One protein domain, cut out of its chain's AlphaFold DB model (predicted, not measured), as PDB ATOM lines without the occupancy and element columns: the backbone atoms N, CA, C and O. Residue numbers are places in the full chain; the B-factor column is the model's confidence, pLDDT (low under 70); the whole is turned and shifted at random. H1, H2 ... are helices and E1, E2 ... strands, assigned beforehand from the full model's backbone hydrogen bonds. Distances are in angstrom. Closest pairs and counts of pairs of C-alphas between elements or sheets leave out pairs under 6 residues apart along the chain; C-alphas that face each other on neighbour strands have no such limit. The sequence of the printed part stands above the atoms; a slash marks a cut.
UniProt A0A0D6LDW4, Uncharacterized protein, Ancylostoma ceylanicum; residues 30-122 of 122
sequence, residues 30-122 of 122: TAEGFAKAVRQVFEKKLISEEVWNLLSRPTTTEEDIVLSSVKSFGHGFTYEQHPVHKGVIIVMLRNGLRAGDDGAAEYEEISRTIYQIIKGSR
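This is residues 30 to 122 of the 122 residues of an uncharacterized protein of Ancylostoma ceylanicum (UniProt A0A0D6LDW4). A loose, open frame: helix H1, short helix H2, a small twisted sheet E1 E2 E3 and long helix H3 are set round a largely empty middle, and no helix touches another. From E3 a long stretch without a named element, residues 80 to 101, crosses the frame, passes between H1 and H3 and folds back into H3; residues 95 to 102 stick out. The 93 printed residues include three named helices and three named strands, in the order H1 H2 E1 E2 E3 H3, and the class is mixed, helices and strands. The sheet's order is E1, E2, E3, antiparallel throughout. The whole is loose, with a radius of gyration of the C-alphas of 15.4 A, and it spans 37 by 32 by 26 A.

Find C-alpha 31 at (2.288, 63.639, 287.194); from there H1, residues 31 to 43, runs 18.2 A. Next comes H2, residues 49 to 55, 9.7 A long. Look then for E1 at residues 60 to 64, 10.9 A, beginning at C-alpha 60 at (30.519, 59.659, 285.937). E2, residues 69 to 74, covers 15.8 A, and E3, residues 77 to 79, 6.3 A. H3, residues 102 to 120, runs 27.1 A and ends at C-alpha 120 at (6.484, 71.357, 309.970).

Begin with the sheet, a meander, each strand the antiparallel neighbour of the one before; it is only just strongly twisted, with C-alphas up to 4.1 A off its best plane. In the hairpin E1 and E2, directions 143 degrees apart, look at N 64 and O 69, 2.9 A, and N 71 and O 62, 2.9 A, both within hydrogen-bond range. In the hairpin E2 and E3, at 123 degrees, N 79 and O 72 are within hydrogen-bond range at 2.9 A. H2 is not on the sheet, but only just, with 4 pairs of C-alphas within 10 A; its closest C-alpha to E2 is that of Leu 55, 7.4 A from that of Gly 74. H1 and H3 are not on the sheet either, and they are apart from each other and from H2. In H2 and H3 every O i to N i+4 pair is within hydrogen-bond range; in H1, 8 of 9 are.

The two C-alphas farthest apart, those of Ile 65 and Arg 122, are 43.9 A apart. The printed part has no cut and ends at the chain's last residue, 122. The link from E3 to H3, 22 residues, is long; the other links are tight. The mean pLDDT of the printed part is 86.5; look for values under 70 at residues 82 to 85, 96 to 101 and 121 to 122.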
ATOM      1  N   THR A  30       0.201  61.380 283.421       94.31
ATOM      2  CA  THR A  30      -0.053  62.425 284.420       94.31
ATOM      3  C   THR A  30       1.031  62.404 285.490       94.31
ATOM      4  O   THR A  30       1.611  61.353 285.768       94.31
ATOM      5  N   ALA A  31       1.288  63.549 286.130       93.06
ATOM      6  CA  ALA A  31       2.288  63.639 287.194       93.06
ATOM      7  C   ALA A  31       1.996  62.633 288.325       93.06
ATOM      8  O   ALA A  31       2.891  61.932 288.794       93.06
ATOM      9  N   GLU A  32       0.717  62.483 288.686       95.38
ATOM     10  CA  GLU A  32       0.250  61.489 289.654       95.38
ATOM     11  C   GLU A  32       0.514  60.048 289.191       95.38
ATOM     12  O   GLU A  32       0.991  59.228 289.977       95.38
ATOM     13  N   GLY A  33       0.224  59.728 287.926       96.62
ATOM     14  CA  GLY A  33       0.448  58.398 287.364       96.62
ATOM     15  C   GLY A  33       1.922  57.999 287.413       96.62
ATOM     16  O   GLY A  33       2.250  56.914 287.894       96.62
ATOM     17  N   PHE A  34       2.813  58.905 287.008       94.81
ATOM     18  CA  PHE A  34       4.258  58.694 287.101       94.81
ATOM     19  C   PHE A  34       4.734  58.561 288.550       94.81
ATOM     20  O   PHE A  34       5.467  57.624 288.864       94.81
ATOM     21  N   ALA A  35       4.279  59.429 289.460       94.25
ATOM     22  CA  ALA A  35       4.653  59.346 290.870       94.25
ATOM     23  C   ALA A  35       4.221  58.008 291.497       94.25
ATOM     24  O   ALA A  35       4.997  57.377 292.217       94.25
ATOM     25  N   LYS A  36       3.010  57.528 291.180       95.19
ATOM     26  CA  LYS A  36       2.521  56.207 291.605       95.19
ATOM     27  C   LYS A  36       3.339  55.071 290.999       95.19
ATOM     28  O   LYS A  36       3.643  54.121 291.715       95.19
ATOM     29  N   ALA A  37       3.711  55.158 289.723       94.69
ATOM     30  CA  ALA A  37       4.543  54.147 289.075       94.69
ATOM     31  C   ALA A  37       5.909  54.023 289.767       94.69
ATOM     32  O   ALA A  37       6.296  52.926 290.167       94.69
ATOM     33  N   VAL A  38       6.589  55.150 290.007       92.62
ATOM     34  CA  VAL A  38       7.869  55.188 290.733       92.62
ATOM     35  C   VAL A  38       7.701  54.659 292.160       92.62
ATOM     36  O   VAL A  38       8.473  53.813 292.599       92.62
ATOM     37  N   ARG A  39       6.649  55.071 292.875       93.19
ATOM     38  CA  ARG A  39       6.336  54.561 294.219       93.19
ATOM     39  C   ARG A  39       6.172  53.037 294.238       93.19
ATOM     40  O   ARG A  39       6.697  52.382 295.133       93.19
ATOM     41  N   GLN A  40       5.482  52.471 293.251       94.88
ATOM     42  CA  GLN A  40       5.240  51.028 293.161       94.88
ATOM     43  C   GLN A  40       6.525  50.228 292.933       94.88
ATOM     44  O   GLN A  40       6.628  49.123 293.459       94.88
ATOM     45  N   VAL A  41       7.518  50.780 292.223       93.25
ATOM     46  CA  VAL A  41       8.842  50.144 292.085       93.25
ATOM     47  C   VAL A  41       9.449  49.852 293.458       93.25
ATOM     48  O   VAL A  41       9.915  48.737 293.696       93.25
ATOM     49  N   PHE A  42       9.364  50.815 294.379       88.88
ATOM     50  CA  PHE A  42       9.884  50.681 295.739       88.88
ATOM     51  C   PHE A  42       8.983  49.826 296.635       88.88
ATOM     52  O   PHE A  42       9.455  48.882 297.266       88.88
ATOM     53  N   GLU A  43       7.677  50.105 296.675       91.31
ATOM     54  CA  GLU A  43       6.744  49.406 297.573       91.31
ATOM     55  C   GLU A  43       6.590  47.922 297.239       91.31
ATOM     56  O   GLU A  43       6.415  47.095 298.135       91.31
ATOM     57  N   LYS A  44       6.646  47.572 295.950       94.56
ATOM     58  CA  LYS A  44       6.514  46.189 295.481       94.56
ATOM     59  C   LYS A  44       7.854  45.492 295.289       94.56
ATOM     60  O   LYS A  44       7.850  44.341 294.864       94.56
ATOM     61  N   LYS A  45       8.973  46.154 295.613       93.12
ATOM     62  CA  LYS A  45      10.333  45.626 295.426       93.12
ATOM     63  C   LYS A  45      10.536  45.081 294.006       93.12
ATOM     64  O   LYS A  45      11.027  43.971 293.822       93.12
ATOM     65  N   LEU A  46      10.114  45.855 293.000       96.62
ATOM     66  CA  LEU A  46      10.238  45.461 291.587       96.62
ATOM     67  C   LEU A  46      11.700  45.438 291.118       96.62
ATOM     68  O   LEU A  46      12.003  44.860 290.078       96.62
ATOM     69  N   ILE A  47      12.592  46.058 291.889       95.12
ATOM     70  CA  ILE A  47      14.042  45.999 291.725       95.12
ATOM     71  C   ILE A  47      14.681  45.447 293.002       95.12
ATOM     72  O   ILE A  47      14.154  45.636 294.101       95.12
ATOM     73  N   SER A  48      15.815  44.763 292.857       95.88
ATOM     74  CA  SER A  48      16.593  44.278 294.000       95.88
ATOM     75  C   SER A  48      17.339  45.424 294.691       95.88
ATOM     76  O   SER A  48      17.590  46.470 294.093       95.88
ATOM     77  N   GLU A  49      17.765  45.203 295.937       93.56
ATOM     78  CA  GLU A  49      18.652  46.135 296.651       93.56
ATOM     79  C   GLU A  49      19.979  46.348 295.909       93.56
ATOM     80  O   GLU A  49      20.543  47.437 295.933       93.56
ATOM     81  N   GLU A  50      20.481  45.328 295.210       95.88
ATOM     82  CA  GLU A  50      21.671  45.449 294.364       95.88
ATOM     83  C   GLU A  50      21.443  46.441 293.218       95.88
ATOM     84  O   GLU A  50      22.242  47.359 293.029       95.88
ATOM     85  N   VAL A  51      20.321  46.304 292.499       95.69
ATOM     86  CA  VAL A  51      19.941  47.231 291.426       95.69
ATOM     87  C   VAL A  51      19.718  48.629 291.993       95.69
ATOM     88  O   VAL A  51      20.195  49.600 291.416       95.69
ATOM     89  N   TRP A  52      19.058  48.749 293.144       92.38
ATOM     90  CA  TRP A  52      18.870  50.039 293.801       92.38
ATOM     91  C   TRP A  52      20.200  50.710 294.165       92.38
ATOM     92  O   TRP A  52      20.403  51.873 293.830       92.38
ATOM     93  N   ASN A  53      21.139  49.973 294.759       92.19
ATOM     94  CA  ASN A  53      22.471  50.480 295.101       92.19
ATOM     95  C   ASN A  53      23.295  50.888 293.873       92.19
ATOM     96  O   ASN A  53      24.248  51.660 293.993       92.19
ATOM     97  N   LEU A  54      22.999  50.321 292.706       94.06
ATOM     98  CA  LEU A  54      23.597  50.713 291.435       94.06
ATOM     99  C   LEU A  54      22.933  51.994 290.905       94.06
ATOM    100  O   LEU A  54      23.634  52.960 290.624       94.06
ATOM    101  N   LEU A  55      21.599  52.054 290.889       93.19
ATOM    102  CA  LEU A  55      20.824  53.231 290.473       93.19
ATOM    103  C   LEU A  55      20.953  54.438 291.412       93.19
ATOM    104  O   LEU A  55      20.604  55.544 291.023       93.19
ATOM    105  N   SER A  56      21.405  54.257 292.653       89.81
ATOM    106  CA  SER A  56      21.502  55.343 293.635       89.81
ATOM    107  C   SER A  56      22.777  56.181 293.509       89.81
ATOM    108  O   SER A  56      22.974  57.100 294.305       89.81
ATOM    109  N   ARG A  57      23.679  55.848 292.578       91.81
ATOM    110  CA  ARG A  57      24.964  56.534 292.399       91.81
ATOM    111  C   ARG A  57      25.242  56.836 290.925       91.81
ATOM    112  O   ARG A  57      24.962  55.996 290.072       91.81
ATOM    113  N   PRO A  58      25.836  58.001 290.620       95.94
ATOM    114  CA  PRO A  58      26.278  58.293 289.268       95.94
ATOM    115  C   PRO A  58      27.418  57.354 288.856       95.94
ATOM    116  O   PRO A  58      28.191  56.875 289.687       95.94
ATOM    117  N   THR A  59      27.536  57.128 287.552       96.38
ATOM    118  CA  THR A  59      28.663  56.425 286.933       96.38
ATOM    119  C   THR A  59      29.818  57.385 286.642       96.38
ATOM    120  O   THR A  59      30.976  57.007 286.794       96.38
ATOM    121  N   THR A  60      29.518  58.626 286.244       95.56
ATOM    122  CA  THR A  60      30.519  59.659 285.937       95.56
ATOM    123  C   THR A  60      30.008  61.058 286.287       95.56
ATOM    124  O   THR A  60      28.812  61.264 286.503       95.56
ATOM    125  N   THR A  61      30.924  62.021 286.375       96.56
ATOM    126  CA  THR A  61      30.636  63.458 286.438       96.56
ATOM    127  C   THR A  61      31.591  64.169 285.497       96.56
ATOM    128  O   THR A  61      32.801  64.133 285.708       96.56
ATOM    129  N   GLU A  62      31.047  64.783 284.454       95.75
ATOM    130  CA  GLU A  62      31.825  65.397 283.380       95.75
ATOM    131  C   GLU A  62      31.078  66.581 282.762       95.75
ATOM    132  O   GLU A  62      29.899  66.810 283.046       95.75
ATOM    133  N   GLU A  63      31.783  67.368 281.953       96.12
ATOM    134  CA  GLU A  63      31.170  68.416 281.143       96.12
ATOM    135  C   GLU A  63      30.395  67.779 279.985       96.12
ATOM    136  O   GLU A  63      30.974  67.131 279.111       96.12
ATOM    137  N   ASP A  64      29.078  67.969 279.974       93.19
ATOM    138  CA  ASP A  64      28.239  67.572 278.853       93.19
ATOM    139  C   ASP A  64      28.370  68.617 277.742       93.19
ATOM    140  O   ASP A  64      27.948  69.764 277.895       93.19
ATOM    141  N   ILE A  65      28.949  68.222 276.607       94.06
ATOM    142  CA  ILE A  65      29.189  69.119 275.466       94.06
ATOM    143  C   ILE A  65      27.898  69.652 274.829       94.06
ATOM    144  O   ILE A  65      27.912  70.712 274.207       94.06
ATOM    145  N   VAL A  66      26.785  68.923 274.952       92.19
ATOM    146  CA  VAL A  66      25.489  69.304 274.377       92.19
ATOM    147  C   VAL A  66      24.797  70.305 275.293       92.19
ATOM    148  O   VAL A  66      24.277  71.314 274.824       92.19
ATOM    149  N   LEU A  67      24.818  70.047 276.601       88.00
ATOM    150  CA  LEU A  67      24.224  70.915 277.616       88.00
ATOM    151  C   LEU A  67      25.155  72.054 278.053       88.00
ATOM    152  O   LEU A  67      24.713  72.931 278.791       88.00
ATOM    153  N   SER A  68      26.426  72.033 277.634       91.94
ATOM    154  CA  SER A  68      27.475  72.985 278.035       91.94
ATOM    155  C   SER A  68      27.528  73.202 279.555       91.94
ATOM    156  O   SER A  68      27.632  74.329 280.040       91.94
ATOM    157  N   SER A  69      27.378  72.121 280.325       89.94
ATOM    158  CA  SER A  69      27.359  72.163 281.789       89.94
ATOM    159  C   SER A  69      27.907  70.876 282.395       89.94
ATOM    160  O   SER A  69      27.808  69.802 281.802       89.94
ATOM    161  N   VAL A  70      28.489  70.975 283.593       93.94
ATOM    162  CA  VAL A  70      28.944  69.800 284.346       93.94
ATOM    163  C   VAL A  70      27.734  69.068 284.911       93.94
ATOM    164  O   VAL A  70      26.911  69.666 285.608       93.94
ATOM    165  N   LYS A  71      27.632  67.772 284.617       93.94
ATOM    166  CA  LYS A  71      26.513  66.927 285.031       93.94
ATOM    167  C   LYS A  71      26.995  65.558 285.494       93.94
ATOM    168  O   LYS A  71      27.966  65.006 284.981       93.94
ATOM    169  N   SER A  72      26.293  65.008 286.481       96.00
ATOM    170  CA  SER A  72      26.495  63.640 286.953       96.00
ATOM    171  C   SER A  72      25.476  62.713 286.290       96.00
ATOM    172  O   SER A  72      24.269  62.930 286.411       96.00
ATOM    173  N   PHE A  73      25.945  61.663 285.614       94.94
ATOM    174  CA  PHE A  73      25.106  60.734 284.846       94.94
ATOM    175  C   PHE A  73      25.335  59.280 285.252       94.94
ATOM    176  O   PHE A  73      26.407  58.914 285.738       94.94
ATOM    177  N   GLY A  74      24.342  58.428 285.005       95.12
ATOM    178  CA  GLY A  74      24.450  56.986 285.223       95.12
ATOM    179  C   GLY A  74      23.115  56.260 285.087       95.12
ATOM    180  O   GLY A  74      22.086  56.726 285.568       95.12
ATOM    181  N   HIS A  75      23.129  55.092 284.448       94.94
ATOM    182  CA  HIS A  75      21.984  54.167 284.414       94.94
ATOM    183  C   HIS A  75      20.655  54.765 283.902       94.94
ATOM    184  O   HIS A  75      19.584  54.318 284.300       94.94
ATOM    185  N   GLY A  76      20.719  55.768 283.017       91.69
ATOM    186  CA  GLY A  76      19.540  56.452 282.467       91.69
ATOM    187  C   GLY A  76      19.031  57.639 283.294       91.69
ATOM    188  O   GLY A  76      17.994  58.197 282.953       91.69
ATOM    189  N   PHE A  77      19.755  58.043 284.342       93.44
ATOM    190  CA  PHE A  77      19.403  59.168 285.210       93.44
ATOM    191  C   PHE A  77      20.487  60.251 285.223       93.44
ATOM    192  O   PHE A  77      21.683  59.970 285.074       93.44
ATOM    193  N   THR A  78      20.052  61.488 285.460       92.44
ATOM    194  CA  THR A  78      20.903  62.595 285.909       92.44
ATOM    195  C   THR A  78      20.805  62.692 287.426       92.44
ATOM    196  O   THR A  78      19.716  62.579 287.991       92.44
ATOM    197  N   TYR A  79      21.942  62.889 288.083       92.50
ATOM    198  CA  TYR A  79      22.050  62.930 289.536       92.50
ATOM    199  C   TYR A  79      22.337  64.355 289.973       92.50
ATOM    200  O   TYR A  79      23.260  64.991 289.476       92.50
ATOM    201  N   GLU A  80      21.564  64.825 290.940       86.00
ATOM    202  CA  GLU A  80      21.771  66.107 291.600       86.00
ATOM    203  C   GLU A  80      21.713  65.868 293.108       86.00
ATOM    204  O   GLU A  80      20.892  65.081 293.601       86.00
ATOM    205  N   GLN A  81      22.601  66.520 293.860       74.94
ATOM    206  CA  GLN A  81      22.582  66.406 295.311       74.94
ATOM    207  C   GLN A  81      21.362  67.151 295.849       74.94
ATOM    208  O   GLN A  81      21.357  68.374 295.969       74.94
ATOM    209  N   HIS A  82      20.320  66.405 296.205       66.50
ATOM    210  CA  HIS A  82      19.123  67.019 296.749       66.50
ATOM    211  C   HIS A  82      19.376  67.521 298.193       66.50
ATOM    212  O   HIS A  82      19.753  66.722 299.056       66.50
ATOM    213  N   PRO A  83      19.134  68.808 298.516       58.53
ATOM    214  CA  PRO A  83      19.711  69.429 299.712       58.53
ATOM    215  C   PRO A  83      19.113  69.038 301.076       58.53
ATOM    216  O   PRO A  83      19.670  69.461 302.086       58.53
ATOM    217  N   VAL A  84      17.989  68.301 301.179       57.81
ATOM    218  CA  VAL A  84      17.254  68.295 302.471       57.81
ATOM    219  C   VAL A  84      16.560  66.995 302.933       57.81
ATOM    220  O   VAL A  84      16.610  66.726 304.132       57.81
ATOM    221  N   HIS A  85      15.935  66.148 302.092       62.88
ATOM    222  CA  HIS A  85      15.114  65.029 302.615       62.88
ATOM    223  C   HIS A  85      15.115  63.737 301.781       62.88
ATOM    224  O   HIS A  85      15.061  63.764 300.557       62.88
ATOM    225  N   LYS A  86      15.108  62.591 302.482       70.69
ATOM    226  CA  LYS A  86      14.956  61.236 301.922       70.69
ATOM    227  C   LYS A  86      13.477  60.832 301.876       70.69
ATOM    228  O   LYS A  86      12.721  61.197 302.773       70.69
ATOM    229  N   GLY A  87      13.092  60.026 300.883       78.00
ATOM    230  CA  GLY A  87      11.776  59.370 300.840       78.00
ATOM    231  C   GLY A  87      10.632  60.201 300.251       78.00
ATOM    232  O   GLY A  87       9.474  59.904 300.527       78.00
ATOM    233  N   VAL A  88      10.936  61.227 299.452       85.88
ATOM    234  CA  VAL A  88       9.934  62.027 298.729       85.88
ATOM    235  C   VAL A  88      10.119  61.815 297.229       85.88
ATOM    236  O   VAL A  88      11.239  61.905 296.733       85.88
ATOM    237  N   ILE A  89       9.024  61.543 296.520       88.75
ATOM    238  CA  ILE A  89       8.975  61.490 295.055       88.75
ATOM    239  C   ILE A  89       8.217  62.730 294.592       88.75
ATOM    240  O   ILE A  89       7.053  62.907 294.949       88.75
ATOM    241  N   ILE A  90       8.876  63.573 293.801       89.56
ATOM    242  CA  ILE A  90       8.273  64.760 293.194       89.56
ATOM    243  C   ILE A  90       8.267  64.538 291.686       89.56
ATOM    244  O   ILE A  90       9.308  64.275 291.090       89.56
ATOM    245  N   VAL A  91       7.088  64.630 291.077       91.62
ATOM    246  CA  VAL A  91       6.937  64.629 289.621       91.62
ATOM    247  C   VAL A  91       6.207  65.898 289.233       91.62
ATOM    248  O   VAL A  91       5.121  66.174 289.738       91.62
ATOM    249  N   MET A  92       6.800  66.647 288.312       90.38
ATOM    250  CA  MET A  92       6.212  67.845 287.735       90.38
ATOM    251  C   MET A  92       6.079  67.635 286.230       90.38
ATOM    252  O   MET A  92       7.061  67.353 285.551       90.38
ATOM    253  N   LEU A  93       4.859  67.776 285.715       89.12
ATOM    254  CA  LEU A  93       4.591  67.829 284.281       89.12
ATOM    255  C   LEU A  93       3.980  69.185 283.951       89.12
ATOM    256  O   LEU A  93       3.116  69.672 284.679       89.12
ATOM    257  N   ARG A  94       4.409  69.774 282.838       85.25
ATOM    258  CA  ARG A  94       3.893  71.049 282.333       85.25
ATOM    259  C   ARG A  94       3.366  70.843 280.922       85.25
ATOM    260  O   ARG A  94       3.976  70.129 280.133       85.25
ATOM    261  N   ASN A  95       2.264  71.513 280.601       79.56
ATOM    262  CA  ASN A  95       1.767  71.591 279.232       79.56
ATOM    263  C   ASN A  95       2.268  72.892 278.595       79.56
ATOM    264  O   ASN A  95       1.989  73.981 279.096       79.56
ATOM    265  N   GLY A  96       2.990  72.761 277.482       68.81
ATOM    266  CA  GLY A  96       3.567  73.873 276.724       68.81
ATOM    267  C   GLY A  96       5.065  74.048 276.973       68.81
ATOM    268  O   GLY A  96       5.503  74.234 278.107       68.81
ATOM    269  N   LEU A  97       5.852  74.021 275.893       69.00
ATOM    270  CA  LEU A  97       7.251  74.437 275.938       69.00
ATOM    271  C   LEU A  97       7.301  75.944 276.195       69.00
ATOM    272  O   LEU A  97       6.871  76.740 275.360       69.00
ATOM    273  N   ARG A  98       7.835  76.328 277.350       65.25
ATOM    274  CA  ARG A  98       8.279  77.697 277.614       65.25
ATOM    275  C   ARG A  98       9.798  77.694 277.546       65.25
ATOM    276  O   ARG A  98      10.425  76.814 278.129       65.25
ATOM    277  N   ALA A  99      10.366  78.620 276.786       59.41
ATOM    278  CA  ALA A  99      11.811  78.783 276.727       59.41
ATOM    279  C   ALA A  99      12.331  79.362 278.053       59.41
ATOM    280  O   ALA A  99      11.648  80.183 278.661       59.41
ATOM    281  N   GLY A 100      13.540  78.968 278.453       65.81
ATOM    282  CA  GLY A 100      14.220  79.482 279.645       65.81
ATOM    283  C   GLY A 100      14.044  78.626 280.901       65.81
ATOM    284  O   GLY A 100      13.497  77.523 280.861       65.81
ATOM    285  N   ASP A 101      14.515  79.164 282.024       63.84
ATOM    286  CA  ASP A 101      14.662  78.438 283.294       63.84
ATOM    287  C   ASP A 101      13.408  78.490 284.182       63.84
ATOM    288  O   ASP A 101      13.408  77.969 285.297       63.84
ATOM    289  N   ASP A 102      12.306  79.059 283.683       71.75
ATOM    290  CA  ASP A 102      11.040  79.201 284.415       71.75
ATOM    291  C   ASP A 102      10.542  77.868 284.992       71.75
ATOM    292  O   ASP A 102       9.934  77.830 286.056       71.75
ATOM    293  N   GLY A 103      10.777  76.760 284.280       80.38
ATOM    294  CA  GLY A 103      10.405  75.427 284.760       80.38
ATOM    295  C   GLY A 103      11.276  74.932 285.913       80.38
ATOM    296  O   GLY A 103      10.762  74.272 286.812       80.38
ATOM    297  N   ALA A 104      12.567  75.264 285.903       80.50
ATOM    298  CA  ALA A 104      13.491  74.893 286.969       80.50
ATOM    299  C   ALA A 104      13.191  75.688 288.246       80.50
ATOM    300  O   ALA A 104      13.050  75.093 289.311       80.50
ATOM    301  N   ALA A 105      12.985  77.003 288.128       85.38
ATOM    302  CA  ALA A 105      12.621  77.853 289.260       85.38
ATOM    303  C   ALA A 105      11.288  77.425 289.903       85.38
ATOM    304  O   ALA A 105      11.193  77.305 291.125       85.38
ATOM    305  N   GLU A 106      10.274  77.126 289.084       87.62
ATOM    306  CA  GLU A 106       8.980  76.622 289.559       87.62
ATOM    307  C   GLU A 106       9.133  75.261 290.264       87.62
ATOM    308  O   GLU A 106       8.580  75.053 291.348       87.62
ATOM    309  N   TYR A 107       9.936  74.346 289.707       87.19
ATOM    310  CA  TYR A 107      10.241  73.069 290.353       87.19
ATOM    311  C   TYR A 107      10.934  73.257 291.710       87.19
ATOM    312  O   TYR A 107      10.580  72.584 292.683       87.19
ATOM    313  N   GLU A 108      11.902  74.171 291.804       87.06
ATOM    314  CA  GLU A 108      12.606  74.476 293.052       87.06
ATOM    315  C   GLU A 108      11.671  75.049 294.123       87.06
ATOM    316  O   GLU A 108      11.761  74.658 295.292       87.06
ATOM    317  N   GLU A 109      10.754  75.942 293.746       89.00
ATOM    318  CA  GLU A 109       9.769  76.534 294.653       89.00
ATOM    319  C   GLU A 109       8.775  75.489 295.181       89.00
ATOM    320  O   GLU A 109       8.555  75.392 296.398       89.00
ATOM    321  N   ILE A 110       8.226  74.659 294.287       89.06
ATOM    322  CA  ILE A 110       7.328  73.551 294.647       89.06
ATOM    323  C   ILE A 110       8.048  72.593 295.595       89.06
ATOM    324  O   ILE A 110       7.528  72.261 296.664       89.06
ATOM    325  N   SER A 111       9.267  72.192 295.233       87.62
ATOM    326  CA  SER A 111      10.085  71.285 296.035       87.62
ATOM    327  C   SER A 111      10.316  71.861 297.429       87.62
ATOM    328  O   SER A 111      10.004  71.213 298.429       87.62
ATOM    329  N   ARG A 112      10.760  73.120 297.525       86.81
ATOM    330  CA  ARG A 112      10.980  73.818 298.800       86.81
ATOM    331  C   ARG A 112       9.723  73.850 299.670       86.81
ATOM    332  O   ARG A 112       9.814  73.570 300.865       86.81
ATOM    333  N   THR A 113       8.569  74.152 299.081       89.00
ATOM    334  CA  THR A 113       7.281  74.230 299.789       89.00
ATOM    335  C   THR A 113       6.861  72.872 300.346       89.00
ATOM    336  O   THR A 113       6.547  72.759 301.532       89.00
ATOM    337  N   ILE A 114       6.932  71.816 299.527       87.25
ATOM    338  CA  ILE A 114       6.651  70.436 299.955       87.25
ATOM    339  C   ILE A 114       7.524  70.069 301.159       87.25
ATOM    340  O   ILE A 114       7.030  69.526 302.149       87.25
ATOM    341  N   TYR A 115       8.810  70.417 301.123       82.56
ATOM    342  CA  TYR A 115       9.708  70.130 302.237       82.56
ATOM    343  C   TYR A 115       9.377  70.911 303.504       82.56
ATOM    344  O   TYR A 115       9.428  70.333 304.589       82.56
ATOM    345  N   GLN A 116       9.012  72.189 303.400       84.56
ATOM    346  CA  GLN A 116       8.586  72.972 304.563       84.56
ATOM    347  C   GLN A 116       7.352  72.358 305.232       84.56
ATOM    348  O   GLN A 116       7.328  72.233 306.456       84.56
ATOM    349  N   ILE A 117       6.380  71.898 304.440       86.00
ATOM    350  CA  ILE A 117       5.177  71.219 304.938       86.00
ATOM    351  C   ILE A 117       5.548  69.914 305.651       86.00
ATOM    352  O   ILE A 117       5.116  69.682 306.781       86.00
ATOM    353  N   ILE A 118       6.389  69.075 305.035       82.88
ATOM    354  CA  ILE A 118       6.822  67.797 305.628       82.88
ATOM    355  C   ILE A 118       7.605  68.027 306.926       82.88
ATOM    356  O   ILE A 118       7.416  67.295 307.898       82.88
ATOM    357  N   LYS A 119       8.471  69.046 306.966       76.50
ATOM    358  CA  LYS A 119       9.263  69.387 308.151       76.50
ATOM    359  C   LYS A 119       8.398  69.935 309.289       76.50
ATOM    360  O   LYS A 119       8.667  69.596 310.434       76.50
ATOM    361  N   GLY A 120       7.396  70.761 308.983       70.69
ATOM    362  CA  GLY A 120       6.484  71.357 309.970       70.69
ATOM    363  C   GLY A 120       5.359  70.434 310.451       70.69
ATOM    364  O   GLY A 120       4.655  70.784 311.389       70.69
ATOM    365  N   SER A 121       5.183  69.266 309.826       59.41
ATOM    366  CA  SER A 121       4.199  68.245 310.225       59.41
ATOM    367  C   SER A 121       4.734  67.255 311.280       59.41
ATOM    368  O   SER A 121       4.111  66.221 311.520       59.41
ATOM    369  N   ARG A 122       5.903  67.538 311.869       53.34
ATOM    370  CA  ARG A 122       6.523  66.807 312.986       53.34
ATOM    371  C   ARG A 122       6.633  67.715 314.199       53.34
ATOM    372  O   ARG A 122       6.498  67.171 315.313       53.34
TER     373      ARG A 122